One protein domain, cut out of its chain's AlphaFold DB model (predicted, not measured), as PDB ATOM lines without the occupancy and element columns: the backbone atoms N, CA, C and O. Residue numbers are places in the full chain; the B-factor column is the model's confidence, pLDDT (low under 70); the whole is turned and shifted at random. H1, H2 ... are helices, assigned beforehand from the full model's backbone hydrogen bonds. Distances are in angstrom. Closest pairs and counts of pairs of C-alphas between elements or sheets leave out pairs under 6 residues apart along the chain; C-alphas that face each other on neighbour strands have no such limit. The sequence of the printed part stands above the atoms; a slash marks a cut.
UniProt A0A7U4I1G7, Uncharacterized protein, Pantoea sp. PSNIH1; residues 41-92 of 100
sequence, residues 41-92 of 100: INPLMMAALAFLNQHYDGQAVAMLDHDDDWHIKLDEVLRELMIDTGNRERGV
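This is residues 41 to 92 of the 100 residues of an uncharacterized protein of Pantoea sp. PSNIH1 (UniProt A0A7U4I1G7). A short helical hairpin, H1 and H2, sits at the beginning of one long helix, H3, as a small head on a long arm. H2 meets H3 at a corner, like an L, and H1 folds back beside H2 so that its first residue, Met 45, comes close to H3 at Asp 75; the far end of H3, residues 83 to 92, sticks out. The printed part has 52 residues, with three named helices in the order H1, H2, H3 and no named strand, and its class is all helix. It is loose, with a radius of gyration of the C-alphas of 12.7 A, and elongated, spanning 39 by 22 by 14 A.

The printed part begins at Ile 41, and residues 41 to 44 come before the first helix. H1 is residues 45 to 55, 15.4 A from first to last C-alpha, and begins with C-alpha 45 at (-20.579, -29.905, 27.371). After two residues comes H2, residues 58 to 66, 12.4 A long, with C-alpha 58 at (-28.035, -42.732, 33.213). After one residue, Asp 67, H3 runs from residue 68 to residue 92, 36.0 A, and ends with C-alpha 92 at (-24.270, -15.912, 7.365).

H1 and H2 touch, with the C-alphas of Asn 53 and Val 61 closest at 6.2 A. Their lines stand at a shallow tilt of 32 degrees and they run opposite ways, a helical hairpin. H2 and H3 touch only at the corner by their link, H3 with residues 70 to 71 alone; the closest C-alphas are those of Leu 64 and His 71, 5.2 A apart. The lines of H2 and H3 are about perpendicular, at 78 degrees. H1 and H3 are close but not clearly touching, with the C-alphas of Met 45 and Asp 75 closest at 7.1 A, and their lines are about perpendicular, at 73 degrees. In H1 and H3 every O i to N i+4 pair is within hydrogen-bond range; in H2 it is 4 of 5.

The two C-alphas farthest apart are those of His 66 and Val 92, at 39.3 A. Residues 54 to 59, residues 65 to 70, of which 68 to 70 belong to H3, and residues 83 to 92 of H3 stand free; the body without them spans 23 by 15 by 14 A. The printed part has no cut, and the links H1 to H2 and H2 to H3 are both tight. The mean pLDDT of the printed part of this model is 88.7, with H2 at 80, and no printed residue is under 70.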
ATOM      1  N   ILE A  41     -13.567 -25.233  30.025       85.50
ATOM      2  CA  ILE A  41     -14.762 -26.043  29.785       85.50
ATOM      3  C   ILE A  41     -15.288 -25.741  28.393       85.50
ATOM      4  O   ILE A  41     -15.340 -24.572  28.042       85.50
ATOM      5  N   ASN A  42     -15.722 -26.741  27.626       91.50
ATOM      6  CA  ASN A  42     -16.480 -26.532  26.391       91.50
ATOM      7  C   ASN A  42     -17.922 -26.094  26.721       91.50
ATOM      8  O   ASN A  42     -18.599 -26.771  27.501       91.50
ATOM      9  N   PRO A  43     -18.454 -24.996  26.146       90.44
ATOM     10  CA  PRO A  43     -19.746 -24.470  26.570       90.44
ATOM     11  C   PRO A  43     -20.908 -25.381  26.149       90.44
ATOM     12  O   PRO A  43     -21.998 -25.289  26.714       90.44
ATOM     13  N   LEU A  44     -20.685 -26.283  25.187       94.06
ATOM     14  CA  LEU A  44     -21.661 -27.273  24.745       94.06
ATOM     15  C   LEU A  44     -21.683 -28.519  25.640       94.06
ATOM     16  O   LEU A  44     -22.640 -29.286  25.553       94.06
ATOM     17  N   MET A  45     -20.696 -28.707  26.527       91.12
ATOM     18  CA  MET A  45     -20.579 -29.905  27.371       91.12
ATOM     19  C   MET A  45     -21.836 -30.129  28.218       91.12
ATOM     20  O   MET A  45     -22.404 -31.216  28.227       91.12
ATOM     21  N   MET A  46     -22.355 -29.078  28.857       89.00
ATOM     22  CA  MET A  46     -23.566 -29.186  29.681       89.00
ATOM     23  C   MET A  46     -24.810 -29.548  28.861       89.00
ATOM     24  O   MET A  46     -25.654 -30.318  29.320       89.00
ATOM     25  N   ALA A  47     -24.929 -29.014  27.644       91.38
ATOM     26  CA  ALA A  47     -26.033 -29.342  26.746       91.38
ATOM     27  C   ALA A  47     -25.927 -30.789  26.241       91.38
ATOM     28  O   ALA A  47     -26.937 -31.490  26.176       91.38
ATOM     29  N   ALA A  48     -24.710 -31.251  25.944       90.81
ATOM     30  CA  ALA A  48     -24.440 -32.627  25.553       90.81
ATOM     31  C   ALA A  48     -24.777 -33.611  26.683       90.81
ATOM     32  O   ALA A  48     -25.500 -34.575  26.448       90.81
ATOM     33  N   LEU A  49     -24.352 -33.332  27.921       88.75
ATOM     34  CA  LEU A  49     -24.691 -34.150  29.092       88.75
ATOM     35  C   LEU A  49     -26.204 -34.211  29.329       88.75
ATOM     36  O   LEU A  49     -26.750 -35.286  29.576       88.75
ATOM     37  N   ALA A  50     -26.903 -33.079  29.204       88.56
ATOM     38  CA  ALA A  50     -28.358 -33.041  29.321       88.56
ATOM     39  C   ALA A  50     -29.048 -33.878  28.230       88.56
ATOM     40  O   ALA A  50     -29.967 -34.640  28.533       88.56
ATOM     41  N   PHE A  51     -28.586 -33.774  26.980       90.25
ATOM     42  CA  PHE A  51     -29.088 -34.580  25.866       90.25
ATOM     43  C   PHE A  51     -28.870 -36.076  26.111       90.25
ATOM     44  O   PHE A  51     -29.796 -36.870  25.939       90.25
ATOM     45  N   LEU A  52     -27.671 -36.458  26.555       88.62
ATOM     46  CA  LEU A  52     -27.348 -37.850  26.847       88.62
ATOM     47  C   LEU A  52     -28.240 -38.406  27.955       88.62
ATOM     48  O   LEU A  52     -28.841 -39.455  27.772       88.62
ATOM     49  N   ASN A  53     -28.417 -37.658  29.043       86.56
ATOM     50  CA  ASN A  53     -29.287 -38.055  30.148       86.56
ATOM     51  C   ASN A  53     -30.769 -38.181  29.743       86.56
ATOM     52  O   ASN A  53     -31.521 -38.952  30.331       86.56
ATOM     53  N   GLN A  54     -31.221 -37.388  28.767       88.75
ATOM     54  CA  GLN A  54     -32.611 -37.407  28.309       88.75
ATOM     55  C   GLN A  54     -32.903 -38.565  27.344       88.75
ATOM     56  O   GLN A  54     -34.022 -39.084  27.331       88.75
ATOM     57  N   HIS A  55     -31.939 -38.917  26.495       87.94
ATOM     58  CA  HIS A  55     -32.150 -39.835  25.371       87.94
ATOM     59  C   HIS A  55     -31.503 -41.207  25.552       87.94
ATOM     60  O   HIS A  55     -31.902 -42.158  24.881       87.94
ATOM     61  N   TYR A  56     -30.545 -41.310  26.461       84.12
ATOM     62  CA  TYR A  56     -29.876 -42.542  26.842       84.12
ATOM     63  C   TYR A  56     -30.100 -42.778  28.336       84.12
ATOM     64  O   TYR A  56     -30.607 -41.913  29.051       84.12
ATOM     65  N   ASP A  57     -29.801 -43.984  28.808       79.19
ATOM     66  CA  ASP A  57     -29.896 -44.250  30.237       79.19
ATOM     67  C   ASP A  57     -28.839 -43.451  31.022       79.19
ATOM     68  O   ASP A  57     -27.862 -42.927  30.480       79.19
ATOM     69  N   GLY A  58     -29.015 -43.379  32.342       73.88
ATOM     70  CA  GLY A  58     -28.035 -42.732  33.213       73.88
ATOM     71  C   GLY A  58     -26.650 -43.397  33.190       73.88
ATOM     72  O   GLY A  58     -25.699 -42.802  33.691       73.88
ATOM     73  N   GLN A  59     -26.505 -44.599  32.610       77.19
ATOM     74  CA  GLN A  59     -25.205 -45.261  32.487       77.19
ATOM     75  C   GLN A  59     -24.336 -44.577  31.429       77.19
ATOM     76  O   GLN A  59     -23.135 -44.451  31.645       77.19
ATOM     77  N   ALA A  60     -24.925 -44.058  30.347       77.88
ATOM     78  CA  ALA A  60     -24.188 -43.304  29.331       77.88
ATOM     79  C   ALA A  60     -23.527 -42.032  29.898       77.88
ATOM     80  O   ALA A  60     -22.404 -41.700  29.527       77.88
ATOM     81  N   VAL A  61     -24.197 -41.344  30.829       80.56
ATOM     82  CA  VAL A  61     -23.630 -40.182  31.535       80.56
ATOM     83  C   VAL A  61     -22.561 -40.627  32.532       80.56
ATOM     84  O   VAL A  61     -21.470 -40.067  32.548       80.56
ATOM     85  N   ALA A  62     -22.829 -41.683  33.306       80.81
ATOM     86  CA  ALA A  62     -21.863 -42.215  34.266       80.81
ATOM     87  C   ALA A  62     -20.563 -42.702  33.596       80.81
ATOM     88  O   ALA A  62     -19.495 -42.603  34.190       80.81
ATOM     89  N   MET A  63     -20.625 -43.197  32.355       80.81
ATOM     90  CA  MET A  63     -19.431 -43.554  31.584       80.81
ATOM     91  C   MET A  63     -18.528 -42.346  31.306       80.81
ATOM     92  O   MET A  63     -17.316 -42.500  31.344       80.81
ATOM     93  N   LEU A  64     -19.094 -41.158  31.071       84.19
ATOM     94  CA  LEU A  64     -18.311 -39.935  30.855       84.19
ATOM     95  C   LEU A  64     -17.692 -39.394  32.146       84.19
ATOM     96  O   LEU A  64     -16.621 -38.802  32.094       84.19
ATOM     97  N   ASP A  65     -18.354 -39.598  33.285       80.56
ATOM     98  CA  ASP A  65     -17.836 -39.183  34.595       80.56
ATOM     99  C   ASP A  65     -16.711 -40.103  35.103       80.56
ATOM    100  O   ASP A  65     -15.879 -39.683  35.905       80.56
ATOM    101  N   HIS A  66     -16.706 -41.373  34.685       80.75
ATOM    102  CA  HIS A  66     -15.757 -42.383  35.164       80.75
ATOM    103  C   HIS A  66     -14.587 -42.666  34.218       80.75
ATOM    104  O   HIS A  66     -13.591 -43.235  34.669       80.75
ATOM    105  N   ASP A  67     -14.703 -42.325  32.935       84.81
ATOM    106  CA  ASP A  67     -13.698 -42.623  31.915       84.81
ATOM    107  C   ASP A  67     -13.209 -41.331  31.245       84.81
ATOM    108  O   ASP A  67     -13.858 -40.771  30.352       84.81
ATOM    109  N   ASP A  68     -12.034 -40.877  31.690       85.31
ATOM    110  CA  ASP A  68     -11.373 -39.667  31.197       85.31
ATOM    111  C   ASP A  68     -11.161 -39.705  29.671       85.31
ATOM    112  O   ASP A  68     -11.256 -38.666  29.014       85.31
ATOM    113  N   ASP A  69     -10.952 -40.884  29.068       90.12
ATOM    114  CA  ASP A  69     -10.747 -41.000  27.620       90.12
ATOM    115  C   ASP A  69     -12.034 -40.690  26.847       90.12
ATOM    116  O   ASP A  69     -11.993 -40.093  25.766       90.12
ATOM    117  N   TRP A  70     -13.197 -41.096  27.369       87.62
ATOM    118  CA  TRP A  70     -14.482 -40.759  26.750       87.62
ATOM    119  C   TRP A  70     -14.841 -39.292  26.948       87.62
ATOM    120  O   TRP A  70     -15.382 -38.684  26.022       87.62
ATOM    121  N   HIS A  71     -14.500 -38.713  28.101       88.25
ATOM    122  CA  HIS A  71     -14.656 -37.278  28.327       88.25
ATOM    123  C   HIS A  71     -13.834 -36.461  27.321       88.25
ATOM    124  O   HIS A  71     -14.380 -35.574  26.664       88.25
ATOM    125  N   ILE A  72     -12.555 -36.811  27.133       90.62
ATOM    126  CA  ILE A  72     -11.660 -36.156  26.166       90.62
ATOM    127  C   ILE A  72     -12.225 -36.261  24.745       90.62
ATOM    128  O   ILE A  72     -12.333 -35.254  24.049       90.62
ATOM    129  N   LYS A  73     -12.663 -37.451  24.318       91.31
ATOM    130  CA  LYS A  73     -13.251 -37.642  22.979       91.31
ATOM    131  C   LYS A  73     -14.520 -36.825  22.769       91.31
ATOM    132  O   LYS A  73     -14.743 -36.307  21.676       91.31
ATOM    133  N   LEU A  74     -15.383 -36.738  23.784       91.38
ATOM    134  CA  LEU A  74     -16.578 -35.909  23.693       91.38
ATOM    135  C   LEU A  74     -16.196 -34.432  23.561       91.38
ATOM    136  O   LEU A  74     -16.762 -33.738  22.721       91.38
ATOM    137  N   ASP A  75     -15.222 -33.968  24.340       91.88
ATOM    138  CA  ASP A  75     -14.741 -32.589  24.272       91.88
ATOM    139  C   ASP A  75     -14.170 -32.239  22.886       91.88
ATOM    140  O   ASP A  75     -14.525 -31.198  22.323       91.88
ATOM    141  N   GLU A  76     -13.397 -33.149  22.280       93.44
ATOM    142  CA  GLU A  76     -12.890 -33.027  20.905       93.44
ATOM    143  C   GLU A  76     -14.029 -32.894  19.882       93.44
ATOM    144  O   GLU A  76     -14.027 -31.977  19.059       93.44
ATOM    145  N   VAL A  77     -15.050 -33.756  19.952       94.38
ATOM    146  CA  VAL A  77     -16.211 -33.680  19.045       94.38
ATOM    147  C   VAL A  77     -16.963 -32.360  19.218       94.38
ATOM    148  O   VAL A  77     -17.354 -31.725  18.235       94.38
ATOM    149  N   LEU A  78     -17.171 -31.922  20.461       95.56
ATOM    150  CA  LEU A  78     -17.854 -30.662  20.741       95.56
ATOM    151  C   LEU A  78     -17.029 -29.454  20.278       95.56
ATOM    152  O   LEU A  78     -17.613 -28.459  19.852       95.56
ATOM    153  N   ARG A  79     -15.693 -29.524  20.332       95.88
ATOM    154  CA  ARG A  79     -14.800 -28.493  19.785       95.88
ATOM    155  C   ARG A  79     -14.985 -28.355  18.274       95.88
ATOM    156  O   ARG A  79     -15.180 -27.243  17.787       95.88
ATOM    157  N   GLU A  80     -14.991 -29.464  17.540       96.00
ATOM    158  CA  GLU A  80     -15.197 -29.441  16.085       96.00
ATOM    159  C   GLU A  80     -16.564 -28.851  15.703       96.00
ATOM    160  O   GLU A  80     -16.666 -28.052  14.771       96.00
ATOM    161  N   LEU A  81     -17.616 -29.149  16.473       95.56
ATOM    162  CA  LEU A  81     -18.937 -28.544  16.270       95.56
ATOM    163  C   LEU A  81     -18.938 -27.023  16.484       95.56
ATOM    164  O   LEU A  81     -19.664 -26.307  15.787       95.56
ATOM    165  N   MET A  82     -18.139 -26.511  17.424       95.69
ATOM    166  CA  MET A  82     -17.983 -25.065  17.610       95.69
ATOM    167  C   MET A  82     -17.302 -24.416  16.402       95.69
ATOM    168  O   MET A  82     -17.751 -23.361  15.958       95.69
ATOM    169  N   ILE A  83     -16.266 -25.053  15.847       96.12
ATOM    170  CA  ILE A  83     -15.570 -24.565  14.647       96.12
ATOM    171  C   ILE A  83     -16.521 -24.550  13.447       96.12
ATOM    172  O   ILE A  83     -16.651 -23.527  12.775       96.12
ATOM    173  N   ASP A  84     -17.246 -25.647  13.214       95.06
ATOM    174  CA  ASP A  84     -18.248 -25.746  12.145       95.06
ATOM    175  C   ASP A  84     -19.340 -24.669  12.294       95.06
ATOM    176  O   ASP A  84     -19.715 -23.994  11.332       95.06
ATOM    177  N   THR A  85     -19.795 -24.424  13.525       93.50
ATOM    178  CA  THR A  85     -20.751 -23.348  13.819       93.50
ATOM    179  C   THR A  85     -20.162 -21.970  13.510       93.50
ATOM    180  O   THR A  85     -20.807 -21.182  12.819       93.50
ATOM    181  N   GLY A  86     -18.929 -21.684  13.940       93.50
ATOM    182  CA  GLY A  86     -18.252 -20.413  13.666       93.50
ATOM    183  C   GLY A  86     -18.036 -20.151  12.169       93.50
ATOM    184  O   GLY A  86     -18.264 -19.038  11.691       93.50
ATOM    185  N   ASN A  87     -17.689 -21.185  11.399       93.94
ATOM    186  CA  ASN A  87     -17.565 -21.097   9.940       93.94
ATOM    187  C   ASN A  87     -18.913 -20.780   9.275       93.94
ATOM    188  O   ASN A  87     -18.994 -19.931   8.382       93.94
ATOM    189  N   ARG A  88     -20.007 -21.394   9.741       93.06
ATOM    190  CA  ARG A  88     -21.359 -21.058   9.262       93.06
ATOM    191  C   ARG A  88     -21.783 -19.645   9.657       93.06
ATOM    192  O   ARG A  88     -22.399 -18.961   8.844       93.06
ATOM    193  N   GLU A  89     -21.444 -19.170  10.855       91.94
ATOM    194  CA  GLU A  89     -21.722 -17.788  11.273       91.94
ATOM    195  C   GLU A  89     -21.001 -16.763  10.388       91.94
ATOM    196  O   GLU A  89     -21.610 -15.781   9.953       91.94
ATOM    197  N   ARG A  90     -19.731 -17.015  10.039       89.00
ATOM    198  CA  ARG A  90     -19.001 -16.240   9.020       89.00
ATOM    199  C   ARG A  90     -19.761 -16.237   7.689       89.00
ATOM    200  O   ARG A  90     -19.983 -15.165   7.123       89.00
ATOM    201  N   GLY A  91     -20.225 -17.399   7.228       88.50
ATOM    202  CA  GLY A  91     -21.033 -17.523   6.010       88.50
ATOM    203  C   GLY A  91     -22.324 -16.697   6.045       88.50
ATOM    204  O   GLY A  91     -22.610 -15.954   5.105       88.50
ATOM    205  N   VAL A  92     -23.069 -16.744   7.153       88.50
ATOM    206  CA  VAL A  92     -24.270 -15.912   7.365       88.50
ATOM    207  C   VAL A  92     -23.924 -14.425   7.291       88.50
ATOM    208  O   VAL A  92     -24.620 -13.669   6.611       88.50
TER     209      VAL A  92